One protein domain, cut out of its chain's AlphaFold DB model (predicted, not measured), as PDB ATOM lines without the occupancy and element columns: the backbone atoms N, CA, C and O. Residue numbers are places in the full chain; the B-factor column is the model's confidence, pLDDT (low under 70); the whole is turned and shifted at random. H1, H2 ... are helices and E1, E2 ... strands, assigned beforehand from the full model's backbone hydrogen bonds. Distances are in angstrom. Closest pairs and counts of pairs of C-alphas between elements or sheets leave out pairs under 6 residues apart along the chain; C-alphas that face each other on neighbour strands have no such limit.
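This is residues 2 to 18 and 47 to 123 of the 260 residues of an uncharacterized protein of Rhodovulum sp. 12E13 (UniProt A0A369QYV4). A narrow, twisted sheet of three strands has the long helix H3 running along one face and the shorter H1 over one end of the other face, in three layers. Small H2 sits at the opposite end, at the turn from E1 into H3. The printed part has 94 residues, in the order H1, E1, H2, H3, E2, E3; the sheet's order is E1, E3, E2, antiparallel throughout, and the class is mixed. It is compact, radius of gyration of the C-alphas 14.2 A, yet elongated, spanning 43 by 25 by 18 A.

Inner strand E3, residues 104 to 112, is antiparallel to E1, residues 48 to 57, at 167 degrees, with N 50 and O 109 3.0 A apart, within hydrogen-bond range. E3 and E2, residues 92 to 99, form a hairpin, with N 97 and O 108 2.8 A apart. The sheet is twisted, its C-alphas up to 4.4 A off the best plane. H3, residues 65 to 88, is on it at a height of 8.3 A, along the strands at 23 degrees to E3 on the local plane; its closest C-alphas to E2 are Arg 83 and Leu 93, 5.3 A. H1, residues 8 to 18, is on the opposite face at a height of 8.6 A, slantwise at 34 degrees to E2 on the local plane; the C-alphas of Phe 11 and Gly 94 are closest, 6.4 A. H2, residues 58 to 63, and H3, with residues 67 to 71 alone, touch only at the corner, closest at the C-alphas of Ala 61 and Lys 68, 4.6 A. E1, H2 H3 and E2 make a split strand-helix-strand unit, two strands running the same way with E3 between them, its crossover right-handed. In H1, H2 and H3 every O i to N i+4 pair is within hydrogen-bond range.

H1 starts at C-alpha 8 (-29.567, -17.509, -15.919) and is 15.0 A long. E1 is 25.9 A and bends by 57 degrees at residue 54; H2 is 8.7 A, H3 34.6 A and E2 21.3 A. E3, 25.9 A, ends at C-alpha 112 (-23.466, -23.010, -26.718).

The C-alphas farthest apart, of Glu 63 and Arg 116, are 43.8 A apart. Residues 19 to 46 are not printed; C-alphas 18 and 47 are 9.2 A apart across the cut. Of the links printed whole, none is long. No printed residue has pLDDT under 70.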
ATOM      1  N   PRO A   2     -35.511 -15.165 -24.088       95.50
ATOM      2  CA  PRO A   2     -35.275 -16.597 -23.928       95.50
ATOM      3  C   PRO A   2     -34.860 -17.233 -25.259       95.50
ATOM      4  O   PRO A   2     -35.430 -16.915 -26.300       95.50
ATOM      5  N   GLY A   3     -33.852 -18.104 -25.217       95.94
ATOM      6  CA  GLY A   3     -33.494 -19.007 -26.315       95.94
ATOM      7  C   GLY A   3     -33.849 -20.435 -25.919       95.94
ATOM      8  O   GLY A   3     -34.992 -20.713 -25.570       95.94
ATOM      9  N   SER A   4     -32.866 -21.338 -25.900       96.56
ATOM     10  CA  SER A   4     -33.045 -22.660 -25.279       96.56
ATOM     11  C   SER A   4     -33.057 -22.640 -23.744       96.56
ATOM     12  O   SER A   4     -33.364 -23.659 -23.127       96.56
ATOM     13  N   CYS A   5     -32.737 -21.501 -23.126       96.94
ATOM     14  CA  CYS A   5     -32.849 -21.263 -21.690       96.94
ATOM     15  C   CYS A   5     -33.639 -19.974 -21.430       96.94
ATOM     16  O   CYS A   5     -33.451 -18.961 -22.115       96.94
ATOM     17  N   SER A   6     -34.485 -20.003 -20.403       95.19
ATOM     18  CA  SER A   6     -35.319 -18.871 -19.988       95.19
ATOM     19  C   SER A   6     -34.721 -18.115 -18.804       95.19
ATOM     20  O   SER A   6     -34.990 -16.925 -18.640       95.19
ATOM     21  N   THR A   7     -33.870 -18.765 -18.004       97.00
ATOM     22  CA  THR A   7     -33.230 -18.161 -16.825       97.00
ATOM     23  C   THR A   7     -31.705 -18.279 -16.848       97.00
ATOM     24  O   THR A   7     -31.128 -19.146 -17.505       97.00
ATOM     25  N   PHE A   8     -31.021 -17.416 -16.088       96.88
ATOM     26  CA  PHE A   8     -29.567 -17.509 -15.919       96.88
ATOM     27  C   PHE A   8     -29.133 -18.805 -15.224       96.88
ATOM     28  O   PHE A   8     -28.045 -19.298 -15.514       96.88
ATOM     29  N   SER A   9     -29.954 -19.347 -14.318       98.00
ATOM     30  CA  SER A   9     -29.650 -20.612 -13.636       98.00
ATOM     31  C   SER A   9     -29.630 -21.763 -14.634       98.00
ATOM     32  O   SER A   9     -28.615 -22.444 -14.761       98.00
ATOM     33  N   GLU A  10     -30.695 -21.892 -15.431       97.75
ATOM     34  CA  GLU A  10     -30.783 -22.881 -16.513       97.75
ATOM     35  C   GLU A  10     -29.615 -22.744 -17.491       97.75
ATOM     36  O   GLU A  10     -28.988 -23.734 -17.867       97.75
ATOM     37  N   PHE A  11     -29.277 -21.510 -17.875       97.88
ATOM     38  CA  PHE A  11     -28.180 -21.271 -18.803       97.88
ATOM     39  C   PHE A  11     -26.817 -21.673 -18.222       97.88
ATOM     40  O   PHE A  11     -26.006 -22.286 -18.919       97.88
ATOM     41  N   ARG A  12     -26.560 -21.372 -16.942       97.62
ATOM     42  CA  ARG A  12     -25.331 -21.794 -16.247       97.62
ATOM     43  C   ARG A  12     -25.230 -23.313 -16.157       97.62
ATOM     44  O   ARG A  12     -24.159 -23.858 -16.419       97.62
ATOM     45  N   GLU A  13     -26.324 -23.998 -15.841       98.19
ATOM     46  CA  GLU A  13     -26.371 -25.463 -15.813       98.19
ATOM     47  C   GLU A  13     -26.134 -26.067 -17.204       98.19
ATOM     48  O   GLU A  13     -25.326 -26.989 -17.361       98.19
ATOM     49  N   ALA A  14     -26.770 -25.508 -18.238       97.94
ATOM     50  CA  ALA A  14     -26.578 -25.925 -19.623       97.94
ATOM     51  C   ALA A  14     -25.126 -25.721 -20.088       97.94
ATOM     52  O   ALA A  14     -24.545 -26.615 -20.713       97.94
ATOM     53  N   HIS A  15     -24.516 -24.581 -19.750       97.62
ATOM     54  CA  HIS A  15     -23.108 -24.298 -20.035       97.62
ATOM     55  C   HIS A  15     -22.177 -25.261 -19.295       97.62
ATOM     56  O   HIS A  15     -21.301 -25.848 -19.929       97.62
ATOM     57  N   ALA A  16     -22.398 -25.503 -17.999       97.12
ATOM     58  CA  ALA A  16     -21.606 -26.449 -17.217       97.12
ATOM     59  C   ALA A  16     -21.668 -27.869 -17.807       97.12
ATOM     60  O   ALA A  16     -20.636 -28.531 -17.966       97.12
ATOM     61  N   LYS A  17     -22.863 -28.316 -18.213       97.12
ATOM     62  CA  LYS A  17     -23.065 -29.606 -18.887       97.12
ATOM     63  C   LYS A  17     -22.335 -29.674 -20.229       97.12
ATOM     64  O   LYS A  17     -21.678 -30.677 -20.508       97.12
ATOM     65  N   ALA A  18     -22.415 -28.620 -21.043       96.38
ATOM     66  CA  ALA A  18     -21.715 -28.543 -22.324       96.38
ATOM     67  C   ALA A  18     -20.186 -28.550 -22.138       96.38
ATOM     68  O   ALA A  18     -19.483 -29.316 -22.795       96.38
ATOM     69  N   LEU A  47     -18.139 -20.841 -24.441       97.38
ATOM     70  CA  LEU A  47     -19.276 -19.933 -24.532       97.38
ATOM     71  C   LEU A  47     -19.099 -18.998 -25.728       97.38
ATOM     72  O   LEU A  47     -18.068 -18.335 -25.860       97.38
ATOM     73  N   TYR A  48     -20.090 -18.973 -26.615       98.19
ATOM     74  CA  TYR A  48     -20.171 -17.989 -27.687       98.19
ATOM     75  C   TYR A  48     -20.869 -16.741 -27.155       98.19
ATOM     76  O   TYR A  48     -21.939 -16.852 -26.558       98.19
ATOM     77  N   THR A  49     -20.297 -15.571 -27.431       97.44
ATOM     78  CA  THR A  49     -20.908 -14.284 -27.100       97.44
ATOM     79  C   THR A  49     -20.872 -13.366 -28.314       97.44
ATOM     80  O   THR A  49     -19.829 -13.229 -28.959       97.44
ATOM     81  N   SER A  50     -21.996 -12.715 -28.599       97.12
ATOM     82  CA  SER A  50     -22.106 -11.604 -29.550       97.12
ATOM     83  C   SER A  50     -22.733 -10.405 -28.853       97.12
ATOM     84  O   SER A  50     -23.551 -10.582 -27.954       97.12
ATOM     85  N   VAL A  51     -22.351  -9.195 -29.251       97.69
ATOM     86  CA  VAL A  51     -22.913  -7.953 -28.709       97.69
ATOM     87  C   VAL A  51     -23.503  -7.150 -29.852       97.69
ATOM     88  O   VAL A  51     -22.805  -6.842 -30.821       97.69
ATOM     89  N   ILE A  52     -24.781  -6.810 -29.728       97.75
ATOM     90  CA  ILE A  52     -25.512  -5.979 -30.679       97.75
ATOM     91  C   ILE A  52     -25.898  -4.684 -29.974       97.75
ATOM     92  O   ILE A  52     -26.731  -4.698 -29.077       97.75
ATOM     93  N   SER A  53     -25.282  -3.572 -30.371       96.38
ATOM     94  CA  SER A  53     -25.548  -2.246 -29.806       96.38
ATOM     95  C   SER A  53     -26.260  -1.370 -30.820       96.38
ATOM     96  O   SER A  53     -25.845  -1.293 -31.978       96.38
ATOM     97  N   LEU A  54     -27.294  -0.668 -30.367       96.38
ATOM     98  CA  LEU A  54     -27.986   0.336 -31.161       96.38
ATOM     99  C   LEU A  54     -27.377   1.723 -30.906       96.38
ATOM    100  O   LEU A  54     -26.919   2.002 -29.795       96.38
ATOM    101  N   PRO A  55     -27.370   2.623 -31.907       94.81
ATOM    102  CA  PRO A  55     -26.935   4.007 -31.737       94.81
ATOM    103  C   PRO A  55     -28.054   4.855 -31.107       94.81
ATOM    104  O   PRO A  55     -28.451   5.879 -31.667       94.81
ATOM    105  N   VAL A  56     -28.588   4.380 -29.982       95.38
ATOM    106  CA  VAL A  56     -29.690   4.970 -29.215       95.38
ATOM    107  C   VAL A  56     -29.260   5.003 -27.754       95.38
ATOM    108  O   VAL A  56     -28.734   4.005 -27.244       95.38
ATOM    109  N   LEU A  57     -29.427   6.153 -27.099       97.44
ATOM    110  CA  LEU A  57     -29.176   6.247 -25.668       97.44
ATOM    111  C   LEU A  57     -30.284   5.521 -24.922       97.44
ATOM    112  O   LEU A  57     -31.458   5.592 -25.275       97.44
ATOM    113  N   THR A  58     -29.895   4.839 -23.860       96.38
ATOM    114  CA  THR A  58     -30.849   4.114 -23.031       96.38
ATOM    115  C   THR A  58     -31.869   5.047 -22.382       96.38
ATOM    116  O   THR A  58     -33.033   4.682 -22.305       96.38
ATOM    117  N   ALA A  59     -31.457   6.254 -21.975       96.94
ATOM    118  CA  ALA A  59     -32.361   7.267 -21.431       96.94
ATOM    119  C   ALA A  59     -33.476   7.620 -22.431       96.94
ATOM    120  O   ALA A  59     -34.647   7.436 -22.112       96.94
ATOM    121  N   ASP A  60     -33.114   7.979 -23.668       97.06
ATOM    122  CA  ASP A  60     -34.072   8.305 -24.735       97.06
ATOM    123  C   ASP A  60     -35.069   7.155 -24.979       97.06
ATOM    124  O   ASP A  60     -36.272   7.367 -25.100       97.06
ATOM    125  N   ALA A  61     -34.580   5.910 -25.019       95.62
ATOM    126  CA  ALA A  61     -35.428   4.734 -25.208       95.62
ATOM    127  C   ALA A  61     -36.314   4.409 -23.992       95.62
ATOM    128  O   ALA A  61     -37.273   3.660 -24.130       95.62
ATOM    129  N   LEU A  62     -35.997   4.892 -22.790       94.88
ATOM    130  CA  LEU A  62     -36.853   4.714 -21.613       94.88
ATOM    131  C   LEU A  62     -37.909   5.819 -21.498       94.88
ATOM    132  O   LEU A  62     -38.978   5.554 -20.954       94.88
ATOM    133  N   GLU A  63     -37.622   7.010 -22.024       97.50
ATOM    134  CA  GLU A  63     -38.546   8.147 -22.067       97.50
ATOM    135  C   GLU A  63     -39.616   8.002 -23.160       97.50
ATOM    136  O   GLU A  63     -40.759   8.399 -22.945       97.50
ATOM    137  N   ASP A  64     -39.274   7.400 -24.305       97.44
ATOM    138  CA  ASP A  64     -40.179   7.202 -25.444       97.44
ATOM    139  C   ASP A  64     -40.550   5.709 -25.621       97.44
ATOM    140  O   ASP A  64     -39.728   4.911 -26.097       97.44
ATOM    141  N   PRO A  65     -41.792   5.299 -25.277       96.62
ATOM    142  CA  PRO A  65     -42.262   3.921 -25.443       96.62
ATOM    143  C   PRO A  65     -42.212   3.401 -26.886       96.62
ATOM    144  O   PRO A  65     -41.948   2.211 -27.091       96.62
ATOM    145  N   ASP A  66     -42.425   4.260 -27.884       96.12
ATOM    146  CA  ASP A  66     -42.396   3.866 -29.294       96.12
ATOM    147  C   ASP A  66     -40.957   3.644 -29.760       96.12
ATOM    148  O   ASP A  66     -40.665   2.662 -30.453       96.12
ATOM    149  N   LEU A  67     -40.026   4.506 -29.336       95.19
ATOM    150  CA  LEU A  67     -38.595   4.295 -29.565       95.19
ATOM    151  C   LEU A  67     -38.106   3.019 -28.875       95.19
ATOM    152  O   LEU A  67     -37.361   2.244 -29.486       95.19
ATOM    153  N   LYS A  68     -38.554   2.763 -27.639       96.31
ATOM    154  CA  LYS A  68     -38.261   1.520 -26.917       96.31
ATOM    155  C   LYS A  68     -38.699   0.303 -27.712       96.31
ATOM    156  O   LYS A  68     -37.910  -0.624 -27.900       96.31
ATOM    157  N   LYS A  69     -39.948   0.313 -28.183       96.44
ATOM    158  CA  LYS A  69     -40.531  -0.778 -28.961       96.44
ATOM    159  C   LYS A  69     -39.728  -1.019 -30.237       96.44
ATOM    160  O   LYS A  69     -39.265  -2.135 -30.440       96.44
ATOM    161  N   LYS A  70     -39.431   0.034 -31.009       95.12
ATOM    162  CA  LYS A  70     -38.581  -0.063 -32.213       95.12
ATOM    163  C   LYS A  70     -37.207  -0.664 -31.903       95.12
ATOM    164  O   LYS A  70     -36.715  -1.496 -32.658       95.12
ATOM    165  N   CYS A  71     -36.580  -0.270 -30.793       96.75
ATOM    166  CA  CYS A  71     -35.302  -0.849 -30.377       96.75
ATOM    167  C   CYS A  71     -35.428  -2.348 -30.072       96.75
ATOM    168  O   CYS A  71     -34.584  -3.130 -30.508       96.75
ATOM    169  N   LEU A  72     -36.475  -2.753 -29.348       97.44
ATOM    170  CA  LEU A  72     -36.744  -4.159 -29.043       97.44
ATOM    171  C   LEU A  72     -37.034  -4.980 -30.304       97.44
ATOM    172  O   LEU A  72     -36.502  -6.082 -30.415       97.44
ATOM    173  N   ASP A  73     -37.786  -4.439 -31.264       97.00
ATOM    174  CA  ASP A  73     -38.088  -5.101 -32.539       97.00
ATOM    175  C   ASP A  73     -36.796  -5.375 -33.330       97.00
ATOM    176  O   ASP A  73     -36.527  -6.512 -33.729       97.00
ATOM    177  N   VAL A  74     -35.913  -4.373 -33.453       97.44
ATOM    178  CA  VAL A  74     -34.609  -4.523 -34.130       97.44
ATOM    179  C   VAL A  74     -33.707  -5.533 -33.413       97.44
ATOM    180  O   VAL A  74     -33.037  -6.343 -34.060       97.44
ATOM    181  N   LEU A  75     -33.670  -5.514 -32.076       97.88
ATOM    182  CA  LEU A  75     -32.922  -6.512 -31.306       97.88
ATOM    183  C   LEU A  75     -33.529  -7.914 -31.445       97.88
ATOM    184  O   LEU A  75     -32.771  -8.883 -31.476       97.88
ATOM    185  N   GLY A  76     -34.850  -8.031 -31.575       98.19
ATOM    186  CA  GLY A  76     -35.546  -9.289 -31.843       98.19
ATOM    187  C   GLY A  76     -35.204  -9.871 -33.212       98.19
ATOM    188  O   GLY A  76     -34.882 -11.054 -33.317       98.19
ATOM    189  N   GLU A  77     -35.152  -9.043 -34.253       98.19
ATOM    190  CA  GLU A  77     -34.670  -9.471 -35.570       98.19
ATOM    191  C   GLU A  77     -33.196  -9.910 -35.533       98.19
ATOM    192  O   GLU A  77     -32.836 -10.943 -36.107       98.19
ATOM    193  N   ALA A  78     -32.337  -9.177 -34.813       98.38
ATOM    194  CA  ALA A  78     -30.932  -9.546 -34.628       98.38
ATOM    195  C   ALA A  78     -30.768 -10.852 -33.831       98.38
ATOM    196  O   ALA A  78     -29.908 -11.677 -34.155       98.38
ATOM    197  N   PHE A  79     -31.605 -11.056 -32.812       98.56
ATOM    198  CA  PHE A  79     -31.682 -12.293 -32.041       98.56
ATOM    199  C   PHE A  79     -32.022 -13.480 -32.949       98.56
ATOM    200  O   PHE A  79     -31.305 -14.481 -32.948       98.56
ATOM    201  N   GLU A  80     -33.057 -13.350 -33.779       98.38
ATOM    202  CA  GLU A  80     -33.486 -14.402 -34.703       98.38
ATOM    203  C   GLU A  80     -32.455 -14.684 -35.801       98.38
ATOM    204  O   GLU A  80     -32.228 -15.843 -36.171       98.38
ATOM    205  N   PHE A  81     -31.787 -13.642 -36.302       98.44
ATOM    206  CA  PHE A  81     -30.668 -13.785 -37.228       98.44
ATOM    207  C   PHE A  81     -29.549 -14.642 -36.618       98.44
ATOM    208  O   PHE A  81     -29.119 -15.628 -37.233       98.44
ATOM    209  N   GLU A  82     -29.112 -14.316 -35.396       98.25
ATOM    210  CA  GLU A  82     -28.068 -15.075 -34.706       98.25
ATOM    211  C   GLU A  82     -28.520 -16.487 -34.348       98.25
ATOM    212  O   GLU A  82     -27.750 -17.429 -34.543       98.25
ATOM    213  N   ARG A  83     -29.764 -16.667 -33.894       98.38
ATOM    214  CA  ARG A  83     -30.328 -17.986 -33.586       98.38
ATOM    215  C   ARG A  83     -30.204 -18.924 -34.783       98.38
ATOM    216  O   ARG A  83     -29.541 -19.959 -34.690       98.38
ATOM    217  N   LYS A  84     -30.734 -18.506 -35.940       98.31
ATOM    218  CA  LYS A  84     -30.667 -19.282 -37.189       98.31
ATOM    219  C   LYS A  84     -29.221 -19.544 -37.614       98.31
ATOM    220  O   LYS A  84     -28.914 -20.609 -38.150       98.31
ATOM    221  N   ARG A  85     -28.316 -18.579 -37.417       97.75
ATOM    222  CA  ARG A  85     -26.892 -18.729 -37.755       97.75
ATOM    223  C   ARG A  85     -26.209 -19.775 -36.874       97.75
ATOM    224  O   ARG A  85     -25.506 -20.632 -37.406       97.75
ATOM    225  N   LEU A  86     -26.415 -19.715 -35.560       98.06
ATOM    226  CA  LEU A  86     -25.842 -20.658 -34.600       98.06
ATOM    227  C   LEU A  86     -26.340 -22.084 -34.850       98.06
ATOM    228  O   LEU A  86     -25.519 -23.003 -34.895       98.06
ATOM    229  N   GLU A  87     -27.639 -22.251 -35.107       97.50
ATOM    230  CA  GLU A  87     -28.255 -23.542 -35.447       97.50
ATOM    231  C   GLU A  87     -27.625 -24.164 -36.703       97.50
ATOM    232  O   GLU A  87     -27.214 -25.326 -36.678       97.50
ATOM    233  N   ARG A  88     -27.435 -23.379 -37.779       97.31
ATOM    234  CA  ARG A  88     -26.749 -23.850 -39.003       97.31
ATOM    235  C   ARG A  88     -25.308 -24.298 -38.757       97.31
ATOM    236  O   ARG A  88     -24.798 -25.144 -39.486       97.31
ATOM    237  N   CYS A  89     -24.642 -23.739 -37.749       96.38
ATOM    238  CA  CYS A  89     -23.279 -24.115 -37.378       96.38
ATOM    239  C   CYS A  89     -23.219 -25.307 -36.402       96.38
ATOM    240  O   CYS A  89     -22.118 -25.767 -36.088       96.38
ATOM    241  N   GLY A  90     -24.365 -25.834 -35.956       96.50
ATOM    242  CA  GLY A  90     -24.461 -26.950 -35.010       96.50
ATOM    243  C   GLY A  90     -24.493 -26.538 -33.536       96.50
ATOM    244  O   GLY A  90     -24.450 -27.410 -32.670       96.50
ATOM    245  N   GLY A  91     -24.574 -25.236 -33.253       97.38
ATOM    246  CA  GLY A  91     -24.799 -24.705 -31.913       97.38
ATOM    247  C   GLY A  91     -26.270 -24.403 -31.654       97.38
ATOM    248  O   GLY A  91     -27.149 -24.713 -32.452       97.38
ATOM    249  N   GLN A  92     -26.523 -23.754 -30.527       97.38
ATOM    250  CA  GLN A  92     -27.825 -23.213 -30.161       97.38
ATOM    251  C   GLN A  92     -27.649 -21.862 -29.467       97.38
ATOM    252  O   GLN A  92     -26.657 -21.640 -28.762       97.38
ATOM    253  N   LEU A  93     -28.621 -20.971 -29.649       98.31
ATOM    254  CA  LEU A  93     -28.732 -19.751 -28.858       98.31
ATOM    255  C   LEU A  93     -29.348 -20.123 -27.505       98.31
ATOM    256  O   LEU A  93     -30.472 -20.613 -27.452       98.31
ATOM    257  N   GLY A  94     -28.602 -19.913 -26.421       97.62
ATOM    258  CA  GLY A  94     -29.078 -20.201 -25.069       97.62
ATOM    259  C   GLY A  94     -30.014 -19.119 -24.560       97.62
ATOM    260  O   GLY A  94     -31.178 -19.383 -24.293       97.62
ATOM    261  N   MET A  95     -29.521 -17.887 -24.474       97.81
ATOM    262  CA  MET A  95     -30.344 -16.727 -24.143       97.81
ATOM    263  C   MET A  95     -29.694 -15.439 -24.643       97.81
ATOM    264  O   MET A  95     -28.515 -15.426 -25.003       97.81
ATOM    265  N   ALA A  96     -30.448 -14.344 -24.623       98.00
ATOM    266  CA  ALA A  96     -29.890 -13.013 -24.796       98.00
ATOM    267  C   ALA A  96     -30.322 -12.064 -23.673       98.00
ATOM    268  O   ALA A  96     -31.449 -12.139 -23.175       98.00
ATOM    269  N   VAL A  97     -29.425 -11.169 -23.280       97.56
ATOM    270  CA  VAL A  97     -29.593 -10.221 -22.174       97.56
ATOM    271  C   VAL A  97     -29.553  -8.819 -22.751       97.56
ATOM    272  O   VAL A  97     -28.583  -8.461 -23.410       97.56
ATOM    273  N   ILE A  98     -30.613  -8.045 -22.531       97.06
ATOM    274  CA  ILE A  98     -30.684  -6.646 -22.955       97.06
ATOM    275  C   ILE A  98     -30.221  -5.792 -21.777       97.06
ATOM    276  O   ILE A  98     -30.736  -5.951 -20.673       97.06
ATOM    277  N   HIS A  99     -29.254  -4.919 -22.026       96.00
ATOM    278  CA  HIS A  99     -28.715  -3.977 -21.057       96.00
ATOM    279  C   HIS A  99     -29.371  -2.612 -21.270       96.00
ATOM    280  O   HIS A  99     -29.290  -2.016 -22.349       96.00
ATOM    281  N   TRP A 100     -30.035  -2.142 -20.221       93.44
ATOM    282  CA  TRP A 100     -30.743  -0.858 -20.132       93.44
ATOM    283  C   TRP A 100     -30.274  -0.027 -18.927       93.44
ATOM    284  O   TRP A 100     -30.933   0.910 -18.493       93.44
ATOM    285  N   ASP A 101     -29.152  -0.414 -18.345       94.94
ATOM    286  CA  ASP A 101     -28.457   0.226 -17.232       94.94
ATOM    287  C   ASP A 101     -27.132   0.866 -17.686       94.94
ATOM    288  O   ASP A 101     -26.427   1.498 -16.905       94.94
ATOM    289  N   GLU A 102     -26.815   0.752 -18.975       95.00
ATOM    290  CA  GLU A 102     -25.635   1.333 -19.604       95.00
ATOM    291  C   GLU A 102     -26.007   2.461 -20.573       95.00
ATOM    292  O   GLU A 102     -27.170   2.660 -20.920       95.00
ATOM    293  N   LYS A 103     -25.006   3.209 -21.053       96.25
ATOM    294  CA  LYS A 103     -25.218   4.411 -21.881       96.25
ATOM    295  C   LYS A 103     -26.007   4.153 -23.171       96.25
ATOM    296  O   LYS A 103     -26.806   4.997 -23.565       96.25
ATOM    297  N   HIS A 104     -25.739   3.038 -23.847       95.62
ATOM    298  CA  HIS A 104     -26.387   2.696 -25.112       95.62
ATOM    299  C   HIS A 104     -27.214   1.434 -24.959       95.62
ATOM    300  O   HIS A 104     -26.787   0.489 -24.296       95.62
ATOM    301  N   PHE A 105     -28.347   1.403 -25.651       94.19
ATOM    302  CA  PHE A 105     -29.229   0.249 -25.663       94.19
ATOM    303  C   PHE A 105     -28.576  -0.898 -26.448       94.19
ATOM    304  O   PHE A 105     -28.311  -0.771 -27.652       94.19
ATOM    305  N   HIS A 106     -28.263  -2.008 -25.779       97.62
ATOM    306  CA  HIS A 106     -27.560  -3.127 -26.408       97.62
ATOM    307  C   HIS A 106     -27.939  -4.483 -25.812       97.62
ATOM    308  O   HIS A 106     -28.549  -4.581 -24.751       97.62
ATOM    309  N   MET A 107     -27.584  -5.546 -26.529       97.81
ATOM    310  CA  MET A 107     -27.902  -6.923 -26.177       97.81
ATOM    311  C   MET A 107     -26.675  -7.822 -26.282       97.81
ATOM    312  O   MET A 107     -25.991  -7.840 -27.308       97.81
ATOM    313  N   HIS A 108     -26.453  -8.629 -25.249       98.19
ATOM    314  CA  HIS A 108     -25.529  -9.755 -25.254       98.19
ATOM    315  C   HIS A 108     -26.267 -11.027 -25.667       98.19
ATOM    316  O   HIS A 108     -27.203 -11.446 -24.993       98.19
ATOM    317  N   ILE A 109     -25.831 -11.669 -26.745       98.38
ATOM    318  CA  ILE A 109     -26.334 -12.970 -27.196       98.38
ATOM    319  C   ILE A 109     -25.361 -14.049 -26.735       98.38
ATOM    320  O   ILE A 109     -24.165 -13.953 -27.013       98.38
ATOM    321  N   LEU A 110     -25.880 -15.080 -26.071       98.50
ATOM    322  CA  LEU A 110     -25.109 -16.182 -25.507       98.50
ATOM    323  C   LEU A 110     -25.461 -17.491 -26.221       98.50
ATOM    324  O   LEU A 110     -26.629 -17.873 -26.316       98.50
ATOM    325  N   GLY A 111     -24.446 -18.194 -26.721       98.19
ATOM    326  CA  GLY A 111     -24.598 -19.432 -27.485       98.19
ATOM    327  C   GLY A 111     -23.698 -20.559 -26.988       98.19
ATOM    328  O   GLY A 111     -22.607 -20.326 -26.465       98.19
ATOM    329  N   LEU A 112     -24.147 -21.796 -27.173       97.88
ATOM    330  CA  LEU A 112     -23.466 -23.010 -26.718       97.88
ATOM    331  C   LEU A 112     -23.500 -24.084 -27.810       97.88
ATOM    332  O   LEU A 112     -24.376 -24.078 -28.672       97.88
ATOM    333  N   ASP A 113     -22.593 -25.056 -27.731       97.56
ATOM    334  CA  ASP A 113     -22.734 -26.340 -28.427       97.56
ATOM    335  C   ASP A 113     -22.764 -27.464 -27.375       97.56
ATOM    336  O   ASP A 113     -21.712 -27.844 -26.853       97.56
ATOM    337  N   PRO A 114     -23.944 -28.021 -27.045       95.81
ATOM    338  CA  PRO A 114     -24.067 -29.062 -26.025       95.81
ATOM    339  C   PRO A 114     -23.471 -30.412 -26.455       95.81
ATOM    340  O   PRO A 114     -23.276 -31.282 -25.608       95.81
ATOM    341  N   LYS A 115     -23.186 -30.618 -27.750       94.75
ATOM    342  CA  LYS A 115     -22.619 -31.866 -28.283       94.75
ATOM    343  C   LYS A 115     -21.096 -31.837 -28.307       94.75
ATOM    344  O   LYS A 115     -20.474 -32.865 -28.045       94.75
ATOM    345  N   ARG A 116     -20.494 -30.696 -28.653       94.25
ATOM    346  CA  ARG A 116     -19.029 -30.537 -28.740       94.25
ATOM    347  C   ARG A 116     -18.417 -29.880 -27.508       94.25
ATOM    348  O   ARG A 116     -17.215 -30.022 -27.300       94.25
ATOM    349  N   GLY A 117     -19.196 -29.133 -26.730       95.12
ATOM    350  CA  GLY A 117     -18.745 -28.338 -25.585       95.12
ATOM    351  C   GLY A 117     -17.985 -27.066 -25.965       95.12
ATOM    352  O   GLY A 117     -18.159 -26.029 -25.332       95.12
ATOM    353  N   ARG A 118     -17.160 -27.116 -27.017       95.50
ATOM    354  CA  ARG A 118     -16.426 -25.958 -27.540       95.50
ATOM    355  C   ARG A 118     -17.203 -25.195 -28.603       95.50
ATOM    356  O   ARG A 118     -17.917 -25.787 -29.409       95.50
ATOM    357  N   VAL A 119     -16.949 -23.895 -28.701       97.56
ATOM    358  CA  VAL A 119     -17.739 -22.977 -29.538       97.56
ATOM    359  C   VAL A 119     -16.948 -22.256 -30.630       97.56
ATOM    360  O   VAL A 119     -17.507 -21.418 -31.328       97.56
ATOM    361  N   ASP A 120     -15.659 -22.556 -30.832       96.50
ATOM    362  CA  ASP A 120     -14.836 -21.840 -31.830       96.50
ATOM    363  C   ASP A 120     -15.453 -21.845 -33.237       96.50
ATOM    364  O   ASP A 120     -15.326 -20.881 -33.987       96.50
ATOM    365  N   HIS A 121     -16.138 -22.937 -33.575       96.69
ATOM    366  CA  HIS A 121     -16.811 -23.135 -34.853       96.69
ATOM    367  C   HIS A 121     -18.094 -22.298 -35.008       96.69
ATOM    368  O   HIS A 121     -18.562 -22.113 -36.127       96.69
ATOM    369  N   LEU A 122     -18.649 -21.773 -33.910       97.88
ATOM    370  CA  LEU A 122     -19.803 -20.871 -33.924       97.88
ATOM    371  C   LEU A 122     -19.402 -19.435 -34.268       97.88
ATOM    372  O   LEU A 122     -20.240 -18.657 -34.721       97.88
ATOM    373  N   HIS A 123     -18.133 -19.061 -34.086       97.88
ATOM    374  CA  HIS A 123     -17.646 -17.742 -34.465       97.88
ATOM    375  C   HIS A 123     -17.216 -17.740 -35.944       97.88
ATOM    376  O   HIS A 123     -16.253 -18.427 -36.288       97.88
TER     377      HIS A 123